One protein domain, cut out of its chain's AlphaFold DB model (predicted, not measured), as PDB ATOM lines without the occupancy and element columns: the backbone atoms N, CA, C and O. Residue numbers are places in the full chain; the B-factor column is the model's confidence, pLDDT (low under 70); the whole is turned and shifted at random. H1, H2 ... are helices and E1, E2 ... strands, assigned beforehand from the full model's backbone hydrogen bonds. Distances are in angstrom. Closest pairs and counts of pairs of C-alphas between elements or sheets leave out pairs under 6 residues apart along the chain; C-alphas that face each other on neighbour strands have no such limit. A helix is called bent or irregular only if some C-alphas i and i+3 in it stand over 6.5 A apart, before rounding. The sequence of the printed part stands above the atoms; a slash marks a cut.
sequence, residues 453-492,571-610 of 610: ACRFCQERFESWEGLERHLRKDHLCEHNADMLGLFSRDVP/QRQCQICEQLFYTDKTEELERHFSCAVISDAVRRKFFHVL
ATOM      1  N   ALA A 453     236.237 280.308 196.227       84.06
ATOM      2  CA  ALA A 453     237.483 280.759 195.614       84.06
ATOM      3  C   ALA A 453     237.331 280.829 194.097       84.06
ATOM      4  O   ALA A 453     236.933 279.839 193.482       84.06
ATOM      5  N   CYS A 454     237.681 281.960 193.487       82.56
ATOM      6  CA  CYS A 454     237.732 282.085 192.034       82.56
ATOM      7  C   CYS A 454     238.700 281.049 191.452       82.56
ATOM      8  O   CYS A 454     239.853 280.954 191.867       82.56
ATOM      9  N   ARG A 455     238.259 280.274 190.460       80.44
ATOM     10  CA  ARG A 455     239.097 279.233 189.851       80.44
ATOM     11  C   ARG A 455     240.321 279.787 189.112       80.44
ATOM     12  O   ARG A 455     241.328 279.089 189.026       80.44
ATOM     13  N   PHE A 456     240.235 281.008 188.589       79.88
ATOM     14  CA  PHE A 456     241.274 281.607 187.747       79.88
ATOM     15  C   PHE A 456     242.393 282.259 188.566       79.88
ATOM     16  O   PHE A 456     243.564 282.059 188.260       79.88
ATOM     17  N   CYS A 457     242.051 282.980 189.639       86.12
ATOM     18  CA  CYS A 457     243.023 283.728 190.449       86.12
ATOM     19  C   CYS A 457     243.093 283.305 191.927       86.12
ATOM     20  O   CYS A 457     243.948 283.800 192.657       86.12
ATOM     21  N   GLN A 458     242.218 282.398 192.378       88.38
ATOM     22  CA  GLN A 458     242.103 281.933 193.770       88.38
ATOM     23  C   GLN A 458     241.671 283.006 194.787       88.38
ATOM     24  O   GLN A 458     241.727 282.763 195.997       88.38
ATOM     25  N   GLU A 459     241.193 284.167 194.329       89.38
ATOM     26  CA  GLU A 459     240.610 285.191 195.201       89.38
ATOM     27  C   GLU A 459     239.358 284.657 195.912       89.38
ATOM     28  O   GLU A 459     238.594 283.868 195.348       89.38
ATOM     29  N   ARG A 460     239.179 285.040 197.182       88.69
ATOM     30  CA  ARG A 460     238.164 284.470 198.078       88.69
ATOM     31  C   ARG A 460     236.981 285.409 198.250       88.69
ATOM     32  O   ARG A 460     237.159 286.602 198.466       88.69
ATOM     33  N   PHE A 461     235.786 284.836 198.252       85.94
ATOM     34  CA  PHE A 461     234.523 285.554 198.360       85.94
ATOM     35  C   PHE A 461     233.609 284.878 199.381       85.94
ATOM     36  O   PHE A 461     233.537 283.650 199.455       85.94
ATOM     37  N   GLU A 462     232.887 285.697 200.145       84.44
ATOM     38  CA  GLU A 462     231.900 285.258 201.146       84.44
ATOM     39  C   GLU A 462     230.479 285.176 200.568       84.44
ATOM     40  O   GLU A 462     229.540 284.737 201.226       84.44
ATOM     41  N   SER A 463     230.304 285.601 199.315       82.12
ATOM     42  CA  SER A 463     229.027 285.554 198.618       82.12
ATOM     43  C   SER A 463     229.208 285.276 197.133       82.12
ATOM     44  O   SER A 463     230.220 285.631 196.518       82.12
ATOM     45  N   TRP A 464     228.185 284.660 196.537       78.44
ATOM     46  CA  TRP A 464     228.132 284.453 195.093       78.44
ATOM     47  C   TRP A 464     228.156 285.781 194.330       78.44
ATOM     48  O   TRP A 464     228.875 285.900 193.349       78.44
ATOM     49  N   GLU A 465     227.430 286.797 194.800       81.06
ATOM     50  CA  GLU A 465     227.409 288.117 194.157       81.06
ATOM     51  C   GLU A 465     228.798 288.766 194.106       81.06
ATOM     52  O   GLU A 465     229.137 289.429 193.124       81.06
ATOM     53  N   GLY A 466     229.610 288.566 195.151       85.06
ATOM     54  CA  GLY A 466     230.999 289.012 195.179       85.06
ATOM     55  C   GLY A 466     231.839 288.308 194.118       85.06
ATOM     56  O   GLY A 466     232.490 288.974 193.311       85.06
ATOM     57  N   LEU A 467     231.760 286.974 194.072       82.38
ATOM     58  CA  LEU A 467     232.478 286.173 193.083       82.38
ATOM     59  C   LEU A 467     232.027 286.491 191.651       82.38
ATOM     60  O   LEU A 467     232.858 286.645 190.764       82.38
ATOM     61  N   GLU A 468     230.723 286.607 191.401       77.06
ATOM     62  CA  GLU A 468     230.185 286.898 190.072       77.06
ATOM     63  C   GLU A 468     230.664 288.262 189.568       77.06
ATOM     64  O   GLU A 468     231.091 288.391 188.418       77.06
ATOM     65  N   ARG A 469     230.634 289.278 190.436       82.06
ATOM     66  CA  ARG A 469     231.134 290.616 190.108       82.06
ATOM     67  C   ARG A 469     232.614 290.580 189.742       82.06
ATOM     68  O   ARG A 469     233.003 291.221 188.770       82.06
ATOM     69  N   HIS A 470     233.407 289.813 190.483       85.12
ATOM     70  CA  HIS A 470     234.821 289.601 190.196       85.12
ATOM     71  C   HIS A 470     235.041 288.868 188.864       85.12
ATOM     72  O   HIS A 470     235.755 289.373 188.004       85.12
ATOM     73  N   LEU A 471     234.360 287.741 188.622       77.75
ATOM     74  CA  LEU A 471     234.473 286.988 187.366       77.75
ATOM     75  C   LEU A 471     234.139 287.858 186.146       77.75
ATOM     76  O   LEU A 471     234.859 287.826 185.149       77.75
ATOM     77  N   ARG A 472     233.075 288.669 186.235       75.00
ATOM     78  CA  ARG A 472     232.669 289.594 185.165       75.00
ATOM     79  C   ARG A 472     233.691 290.699 184.920       75.00
ATOM     80  O   ARG A 472     233.866 291.106 183.777       75.00
ATOM     81  N   LYS A 473     234.315 291.210 185.980       80.94
ATOM     82  CA  LYS A 473     235.220 292.358 185.908       80.94
ATOM     83  C   LYS A 473     236.636 291.959 185.498       80.94
ATOM     84  O   LYS A 473     237.209 292.607 184.631       80.94
ATOM     85  N   ASP A 474     237.173 290.916 186.118       80.94
ATOM     86  CA  ASP A 474     238.608 290.629 186.102       80.94
ATOM     87  C   ASP A 474     238.958 289.423 185.204       80.94
ATOM     88  O   ASP A 474     240.100 289.291 184.782       80.94
ATOM     89  N   HIS A 475     237.993 288.561 184.846       79.25
ATOM     90  CA  HIS A 475     238.268 287.343 184.060       79.25
ATOM     91  C   HIS A 475     237.485 287.213 182.751       79.25
ATOM     92  O   HIS A 475     237.949 286.533 181.835       79.25
ATOM     93  N   LEU A 476     236.333 287.876 182.618       71.06
ATOM     94  CA  LEU A 476     235.500 287.782 181.414       71.06
ATOM     95  C   LEU A 476     236.224 288.279 180.151       71.06
ATOM     96  O   LEU A 476     236.038 287.710 179.081       71.06
ATOM     97  N   CYS A 477     237.070 289.306 180.275       66.50
ATOM     98  CA  CYS A 477     237.837 289.848 179.151       66.50
ATOM     99  C   CYS A 477     239.146 289.085 178.888       66.50
ATOM    100  O   CYS A 477     239.546 288.960 177.735       66.50
ATOM    101  N   GLU A 478     239.804 288.569 179.930       64.81
ATOM    102  CA  GLU A 478     241.142 287.963 179.825       64.81
ATOM    103  C   GLU A 478     241.108 286.460 179.499       64.81
ATOM    104  O   GLU A 478     241.987 285.966 178.797       64.81
ATOM    105  N   HIS A 479     240.070 285.736 179.932       65.69
ATOM    106  CA  HIS A 479     239.937 284.280 179.754       65.69
ATOM    107  C   HIS A 479     238.795 283.881 178.810       65.69
ATOM    108  O   HIS A 479     238.287 282.761 178.878       65.69
ATOM    109  N   ASN A 480     238.366 284.776 177.918       65.38
ATOM    110  CA  ASN A 480     237.196 284.566 177.057       65.38
ATOM    111  C   ASN A 480     237.282 283.260 176.226       65.38
ATOM    112  O   ASN A 480     236.318 282.502 176.147       65.38
ATOM    113  N   ALA A 481     238.463 282.914 175.701       63.81
ATOM    114  CA  ALA A 481     238.669 281.665 174.959       63.81
ATOM    115  C   ALA A 481     238.493 280.400 175.830       63.81
ATOM    116  O   ALA A 481     237.832 279.445 175.410       63.81
ATOM    117  N   ASP A 482     239.020 280.412 177.058       65.62
ATOM    118  CA  ASP A 482     238.894 279.301 178.010       65.62
ATOM    119  C   ASP A 482     237.448 279.157 178.511       65.62
ATOM    120  O   ASP A 482     236.935 278.047 178.674       65.62
ATOM    121  N   MET A 483     236.753 280.284 178.697       63.97
ATOM    122  CA  MET A 483     235.330 280.334 179.041       63.97
ATOM    123  C   MET A 483     234.482 279.702 177.930       63.97
ATOM    124  O   MET A 483     233.667 278.820 178.198       63.97
ATOM    125  N   LEU A 484     234.707 280.086 176.671       67.19
ATOM    126  CA  LEU A 484     233.990 279.534 175.518       67.19
ATOM    127  C   LEU A 484     234.180 278.013 175.401       67.19
ATOM    128  O   LEU A 484     233.208 277.299 175.140       67.19
ATOM    129  N   GLY A 485     235.388 277.501 175.659       66.94
ATOM    130  CA  GLY A 485     235.671 276.059 175.680       66.94
ATOM    131  C   GLY A 485     234.988 275.295 176.824       66.94
ATOM    132  O   GLY A 485     234.660 274.120 176.677       66.94
ATOM    133  N   LEU A 486     234.716 275.949 177.959       66.94
ATOM    134  CA  LEU A 486     234.036 275.335 179.111       66.94
ATOM    135  C   LEU A 486     232.506 275.263 178.968       66.94
ATOM    136  O   LEU A 486     231.872 274.430 179.639       66.94
ATOM    137  N   PHE A 487     231.917 276.126 178.129       67.25
ATOM    138  CA  PHE A 487     230.460 276.267 177.974       67.25
ATOM    139  C   PHE A 487     229.919 275.910 176.598       67.25
ATOM    140  O   PHE A 487     228.700 275.875 176.427       67.25
ATOM    141  N   SER A 488     230.779 275.602 175.631       75.81
ATOM    142  CA  SER A 488     230.353 275.134 174.319       75.81
ATOM    143  C   SER A 488     231.015 273.809 173.951       75.81
ATOM    144  O   SER A 488     232.148 273.545 174.338       75.81
ATOM    145  N   ARG A 489     230.283 272.942 173.246       83.00
ATOM    146  CA  ARG A 489     230.851 271.762 172.575       83.00
ATOM    147  C   ARG A 489     230.768 271.951 171.068       83.00
ATOM    148  O   ARG A 489     229.757 272.471 170.587       83.00
ATOM    149  N   ASP A 490     231.781 271.497 170.340       84.12
ATOM    150  CA  ASP A 490     231.689 271.383 168.886       84.12
ATOM    151  C   ASP A 490     230.651 270.310 168.536       84.12
ATOM    152  O   ASP A 490     230.591 269.239 169.153       84.12
ATOM    153  N   VAL A 491     229.770 270.630 167.590       85.00
ATOM    154  CA  VAL A 491     228.705 269.723 167.163       85.00
ATOM    155  C   VAL A 491     229.283 268.781 166.102       85.00
ATOM    156  O   VAL A 491     229.778 269.258 165.079       85.00
ATOM    157  N   PRO A 492     229.246 267.450 166.307       84.06
ATOM    158  CA  PRO A 492     229.816 266.502 165.356       84.06
ATOM    159  C   PRO A 492     229.098 266.577 164.001       84.06
ATOM    160  O   PRO A 492     227.900 266.865 163.936       84.06
ATOM    161  N   GLN A 571     228.783 274.408 163.768       87.00
ATOM    162  CA  GLN A 571     228.084 274.953 164.921       87.00
ATOM    163  C   GLN A 571     228.704 274.452 166.222       87.00
ATOM    164  O   GLN A 571     229.208 273.335 166.314       87.00
ATOM    165  N   ARG A 572     228.610 275.299 167.239       85.12
ATOM    166  CA  ARG A 572     228.854 274.991 168.639       85.12
ATOM    167  C   ARG A 572     227.536 274.986 169.382       85.12
ATOM    168  O   ARG A 572     226.694 275.853 169.161       85.12
ATOM    169  N   GLN A 573     227.368 274.032 170.282       82.31
ATOM    170  CA  GLN A 573     226.204 273.973 171.151       82.31
ATOM    171  C   GLN A 573     226.563 274.499 172.534       82.31
ATOM    172  O   GLN A 573     227.524 274.030 173.148       82.31
ATOM    173  N   CYS A 574     225.770 275.440 173.042       77.75
ATOM    174  CA  CYS A 574     225.846 275.869 174.429       77.75
ATOM    175  C   CYS A 574     225.446 274.710 175.351       77.75
ATOM    176  O   CYS A 574     224.337 274.191 175.267       77.75
ATOM    177  N   GLN A 575     226.327 274.332 176.273       68.50
ATOM    178  CA  GLN A 575     226.073 273.258 177.241       68.50
ATOM    179  C   GLN A 575     225.063 273.648 178.339       68.50
ATOM    180  O   GLN A 575     224.748 272.824 179.191       68.50
ATOM    181  N   ILE A 576     224.598 274.906 178.367       63.81
ATOM    182  CA  ILE A 576     223.690 275.438 179.397       63.81
ATOM    183  C   ILE A 576     222.234 275.398 178.928       63.81
ATOM    184  O   ILE A 576     221.355 274.991 179.679       63.81
ATOM    185  N   CYS A 577     221.978 275.853 177.701       71.81
ATOM    186  CA  CYS A 577     220.629 276.016 177.152       71.81
ATOM    187  C   CYS A 577     220.405 275.220 175.859       71.81
ATOM    188  O   CYS A 577     219.359 275.367 175.235       71.81
ATOM    189  N   GLU A 578     221.404 274.440 175.431       77.75
ATOM    190  CA  GLU A 578     221.400 273.625 174.209       77.75
ATOM    191  C   GLU A 578     221.259 274.415 172.896       77.75
ATOM    192  O   GLU A 578     221.192 273.823 171.818       77.75
ATOM    193  N   GLN A 579     221.285 275.751 172.960       82.25
ATOM    194  CA  GLN A 579     221.218 276.616 171.790       82.25
ATOM    195  C   GLN A 579     222.468 276.449 170.911       82.25
ATOM    196  O   GLN A 579     223.594 276.355 171.405       82.25
ATOM    197  N   LEU A 580     222.249 276.418 169.596       82.75
ATOM    198  CA  LEU A 580     223.286 276.275 168.577       82.75
ATOM    199  C   LEU A 580     223.755 277.646 168.083       82.75
ATOM    200  O   LEU A 580     222.942 278.521 167.782       82.75
ATOM    201  N   PHE A 581     225.067 277.799 167.951       84.19
ATOM    202  CA  PHE A 581     225.740 279.006 167.481       84.19
ATOM    203  C   PHE A 581     226.690 278.642 166.356       84.19
ATOM    204  O   PHE A 581     227.329 277.596 166.406       84.19
ATOM    205  N   TYR A 582     226.814 279.488 165.343       82.38
ATOM    206  CA  TYR A 582     227.797 279.251 164.291       82.38
ATOM    207  C   TYR A 582     229.199 279.656 164.761       82.38
ATOM    208  O   TYR A 582     229.375 280.673 165.430       82.38
ATOM    209  N   THR A 583     230.198 278.843 164.424       70.38
ATOM    210  CA  THR A 583     231.604 279.055 164.826       70.38
ATOM    211  C   THR A 583     232.224 280.319 164.230       70.38
ATOM    212  O   THR A 583     233.089 280.918 164.860       70.38
ATOM    213  N   ASP A 584     231.741 280.764 163.068       71.75
ATOM    214  CA  ASP A 584     232.118 282.021 162.407       71.75
ATOM    215  C   ASP A 584     231.488 283.266 163.057       71.75
ATOM    216  O   ASP A 584     231.819 284.394 162.695       71.75
ATOM    217  N   LYS A 585     230.607 283.070 164.044       73.38
ATOM    218  CA  LYS A 585     229.938 284.121 164.810       73.38
ATOM    219  C   LYS A 585     230.253 284.025 166.297       73.38
ATOM    220  O   LYS A 585     229.353 283.980 167.140       73.38
ATOM    221  N   THR A 586     231.540 284.013 166.631       68.81
ATOM    222  CA  THR A 586     232.013 283.959 168.024       68.81
ATOM    223  C   THR A 586     231.395 285.073 168.880       68.81
ATOM    224  O   THR A 586     230.950 284.799 169.988       68.81
ATOM    225  N   GLU A 587     231.205 286.274 168.325       72.75
ATOM    226  CA  GLU A 587     230.552 287.409 169.000       72.75
ATOM    227  C   GLU A 587     229.097 287.125 169.436       72.75
ATOM    228  O   GLU A 587     228.634 287.627 170.462       72.75
ATOM    229  N   GLU A 588     228.338 286.309 168.689       75.31
ATOM    230  CA  GLU A 588     226.968 285.940 169.078       75.31
ATOM    231  C   GLU A 588     226.965 284.984 170.273       75.31
ATOM    232  O   GLU A 588     226.107 285.107 171.153       75.31
ATOM    233  N   LEU A 589     227.936 284.070 170.313       71.19
ATOM    234  CA  LEU A 589     228.151 283.133 171.411       71.19
ATOM    235  C   LEU A 589     228.673 283.861 172.665       71.19
ATOM    236  O   LEU A 589     228.182 283.625 173.767       71.19
ATOM    237  N   GLU A 590     229.589 284.814 172.501       68.50
ATOM    238  CA  GLU A 590     230.082 285.690 173.575       68.50
ATOM    239  C   GLU A 590     228.960 286.548 174.164       68.50
ATOM    240  O   GLU A 590     228.761 286.589 175.381       68.50
ATOM    241  N   ARG A 591     228.149 287.172 173.303       72.38
ATOM    242  CA  ARG A 591     226.974 287.936 173.731       72.38
ATOM    243  C   ARG A 591     225.958 287.044 174.441       72.38
ATOM    244  O   ARG A 591     225.383 287.462 175.445       72.38
ATOM    245  N   HIS A 592     225.756 285.815 173.968       73.75
ATOM    246  CA  HIS A 592     224.898 284.847 174.644       73.75
ATOM    247  C   HIS A 592     225.390 284.555 176.067       73.75
ATOM    248  O   HIS A 592     224.599 284.643 177.004       73.75
ATOM    249  N   PHE A 593     226.690 284.311 176.260       67.06
ATOM    250  CA  PHE A 593     227.249 284.086 177.596       67.06
ATOM    251  C   PHE A 593     227.261 285.336 178.480       67.06
ATOM    252  O   PHE A 593     227.097 285.217 179.691       67.06
ATOM    253  N   SER A 594     227.362 286.536 177.900       63.03
ATOM    254  CA  SER A 594     227.256 287.793 178.657       63.03
ATOM    255  C   SER A 594     225.849 288.046 179.233       63.03
ATOM    256  O   SER A 594     225.713 288.697 180.274       63.03
ATOM    257  N   CYS A 595     224.815 287.489 178.588       61.41
ATOM    258  CA  CYS A 595     223.402 287.653 178.947       61.41
ATOM    259  C   CYS A 595     222.791 286.436 179.659       61.41
ATOM    260  O   CYS A 595     221.706 286.548 180.230       61.41
ATOM    261  N   ALA A 596     223.433 285.268 179.607       58.72
ATOM    262  CA  ALA A 596     222.900 284.051 180.203       58.72
ATOM    263  C   ALA A 596     222.931 284.126 181.738       58.72
ATOM    264  O   ALA A 596     223.965 284.389 182.352       58.72
ATOM    265  N   VAL A 597     221.791 283.843 182.374       55.06
ATOM    266  CA  VAL A 597     221.733 283.584 183.816       55.06
ATOM    267  C   VAL A 597     222.517 282.302 184.087       55.06
ATOM    268  O   VAL A 597     222.159 281.230 183.597       55.06
ATOM    269  N   ILE A 598     223.606 282.409 184.848       58.94
ATOM    270  CA  ILE A 598     224.450 281.269 185.217       58.94
ATOM    271  C   ILE A 598     223.637 280.358 186.148       58.94
ATOM    272  O   ILE A 598     223.428 280.683 187.320       58.94
ATOM    273  N   SER A 599     223.165 279.222 185.627       56.03
ATOM    274  CA  SER A 599     222.455 278.206 186.413       56.03
ATOM    275  C   SER A 599     223.382 277.540 187.438       56.03
ATOM    276  O   SER A 599     224.600 277.513 187.257       56.03
ATOM    277  N   ASP A 600     222.833 276.950 188.506       52.81
ATOM    278  CA  ASP A 600     223.619 276.321 189.587       52.81
ATOM    279  C   ASP A 600     224.615 275.249 189.106       52.81
ATOM    280  O   ASP A 600     225.693 275.086 189.682       52.81
ATOM    281  N   ALA A 601     224.297 274.548 188.012       52.50
ATOM    282  CA  ALA A 601     225.191 273.572 187.389       52.50
ATOM    283  C   ALA A 601     226.450 274.225 186.786       52.50
ATOM    284  O   ALA A 601     227.534 273.643 186.800       52.50
ATOM    285  N   VAL A 602     226.307 275.450 186.286       55.62
ATOM    286  CA  VAL A 602     227.364 276.250 185.659       55.62
ATOM    287  C   VAL A 602     228.184 276.965 186.730       55.62
ATOM    288  O   VAL A 602     229.408 277.012 186.622       55.62
ATOM    289  N   ARG A 603     227.539 277.412 187.820       61.03
ATOM    290  CA  ARG A 603     228.202 278.005 188.996       61.03
ATOM    291  C   ARG A 603     229.354 277.118 189.476       61.03
ATOM    292  O   ARG A 603     230.485 277.583 189.561       61.03
ATOM    293  N   ARG A 604     229.113 275.813 189.650       60.31
ATOM    294  CA  ARG A 604     230.115 274.833 190.126       60.31
ATOM    295  C   ARG A 604     231.372 274.696 189.249       60.31
ATOM    296  O   ARG A 604     232.357 274.135 189.720       60.31
ATOM    297  N   LYS A 605     231.375 275.178 187.997       62.84
ATOM    298  CA  LYS A 605     232.564 275.145 187.120       62.84
ATOM    299  C   LYS A 605     233.548 276.299 187.387       62.84
ATOM    300  O   LYS A 605     234.708 276.182 186.980       62.84
ATOM    301  N   PHE A 606     233.116 277.364 188.071       55.72
ATOM    302  CA  PHE A 606     233.850 278.632 188.213       55.72
ATOM    303  C   PHE A 606     234.611 278.829 189.524       55.72
ATOM    304  O   PHE A 606     235.375 279.788 189.647       55.72
ATOM    305  N   PHE A 607     234.413 277.956 190.503       59.69
ATOM    306  CA  PHE A 607     235.024 278.117 191.815       59.69
ATOM    307  C   PHE A 607     235.326 276.790 192.485       59.69
ATOM    308  O   PHE A 607     234.810 275.736 192.109       59.69
ATOM    309  N   HIS A 608     236.130 276.884 193.535       60.75
ATOM    310  CA  HIS A 608     236.259 275.843 194.541       60.75
ATOM    311  C   HIS A 608     235.464 276.258 195.782       60.75
ATOM    312  O   HIS A 608     235.592 277.394 196.244       60.75
ATOM    313  N   VAL A 609     234.609 275.361 196.291       56.75
ATOM    314  CA  VAL A 609     234.075 275.495 197.656       56.75
ATOM    315  C   VAL A 609     235.232 275.169 198.587       56.75
ATOM    316  O   VAL A 609     235.814 274.089 198.459       56.75
ATOM    317  N   LEU A 610     235.588 276.116 199.454       52.88
ATOM    318  CA  LEU A 610     236.687 275.963 200.409       52.88
ATOM    319  C   LEU A 610     236.252 275.213 201.676       52.88
ATOM    320  O   LEU A 610     235.152 275.502 202.200       52.88
TER     321      LEU A 610
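Overview. This is residues 453 to 492 and 571 to 610 of the 610 residues of the protein "C2H2-type domain-containing protein" of Armatimonadetes bacterium (UniProt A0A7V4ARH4). An elongated model has two ends: at one, a small three-stranded sheet, E1, E2 and E3, is covered on one face by H3; at the other, H1, H4 and E4 form a loose group, in which H1 stays apart from H4 and from E4, while H4 and E4 meet only through their link. H2 lies between the ends, nearest the mean of the C-alphas, and the first printed residues return beside E4 in a short pairing. The printed part has 80 residues, with four named helices and four named strands in the order H1, H2, E1, E2, E3, H3, H4, E4; the class is mixed, helices and strands. The sheet runs E1, E2, E3, antiparallel throughout. By its radius of gyration of the C-alphas, 13.0 A, the whole is compact, with spans of 38 by 22 by 19 A.

Along the chain. H1, residues 464 to 475, begins at C-alpha 464 (228.132, 284.453, 195.093) and is 15.3 A long; it is neither bent nor irregular, but only just: C-alphas 472 and 475 are 6.1 A apart. H2 holds residues 480 to 487, 10.7 A. E1 is residues 488 to 490, E2 571 to 574, 9.8 A, and E3 580 to 582. H3, residues 586 to 595, is 14.4 A long and begins at C-alpha 586 (232.013, 283.959, 168.024). H4 is residues 600 to 603, and E4, residues 607 to 609, ends at C-alpha 609 (234.075, 275.495, 197.656).

Arrangement. E1 and E2 are antiparallel at 149 degrees, with N 489 and O 573 within hydrogen-bond range at 3.0 A. E2 and E3 form a hairpin, with N 572 and O 581 at 2.8 A. H3 is on the sheet at a height over the sheet of 10.2 A; it lies over E2, only just, with 7 of its C-alphas on E2 and 2 on E3, and runs along the strands, at 14 degrees to E2 on the local plane. The closest C-alphas of E3 and H3 are those of Phe 581 and Leu 589, 6.2 A. H2 is on the sheet too, and with H3 it makes two layers, helices on one face of a sheet. H2 and H3 only just touch, with 3 pairs of C-alphas within 8 A; the closest are those of Leu 484 and Glu 590, 7.5 A. Their lines stand at 72 degrees, only just about perpendicular. H1 and H2 meet only through their link, as do H4 and E4. H1 and H4 are not on the sheet. E4 pairs with no named strand, but its residues 607 to 608 pair antiparallel with residues 453 to 454. In H1, H2 and H3 every O i to N i+4 pair is within hydrogen-bond range; H4 is too short for one, and its one O i to N i+3 pair is not within range.

Size, cuts and confidence. The two farthest C-alphas, those of Glu 462 and Pro 492, are 40.5 A apart. Residues 493 to 570 are not printed, and C-alphas 492 and 571 are 8.6 A apart across the cut. The links printed whole are tight. The mean pLDDT of the printed part is 72.7; 33 residues are under 70, among them 477 to 487 and 593 to 610.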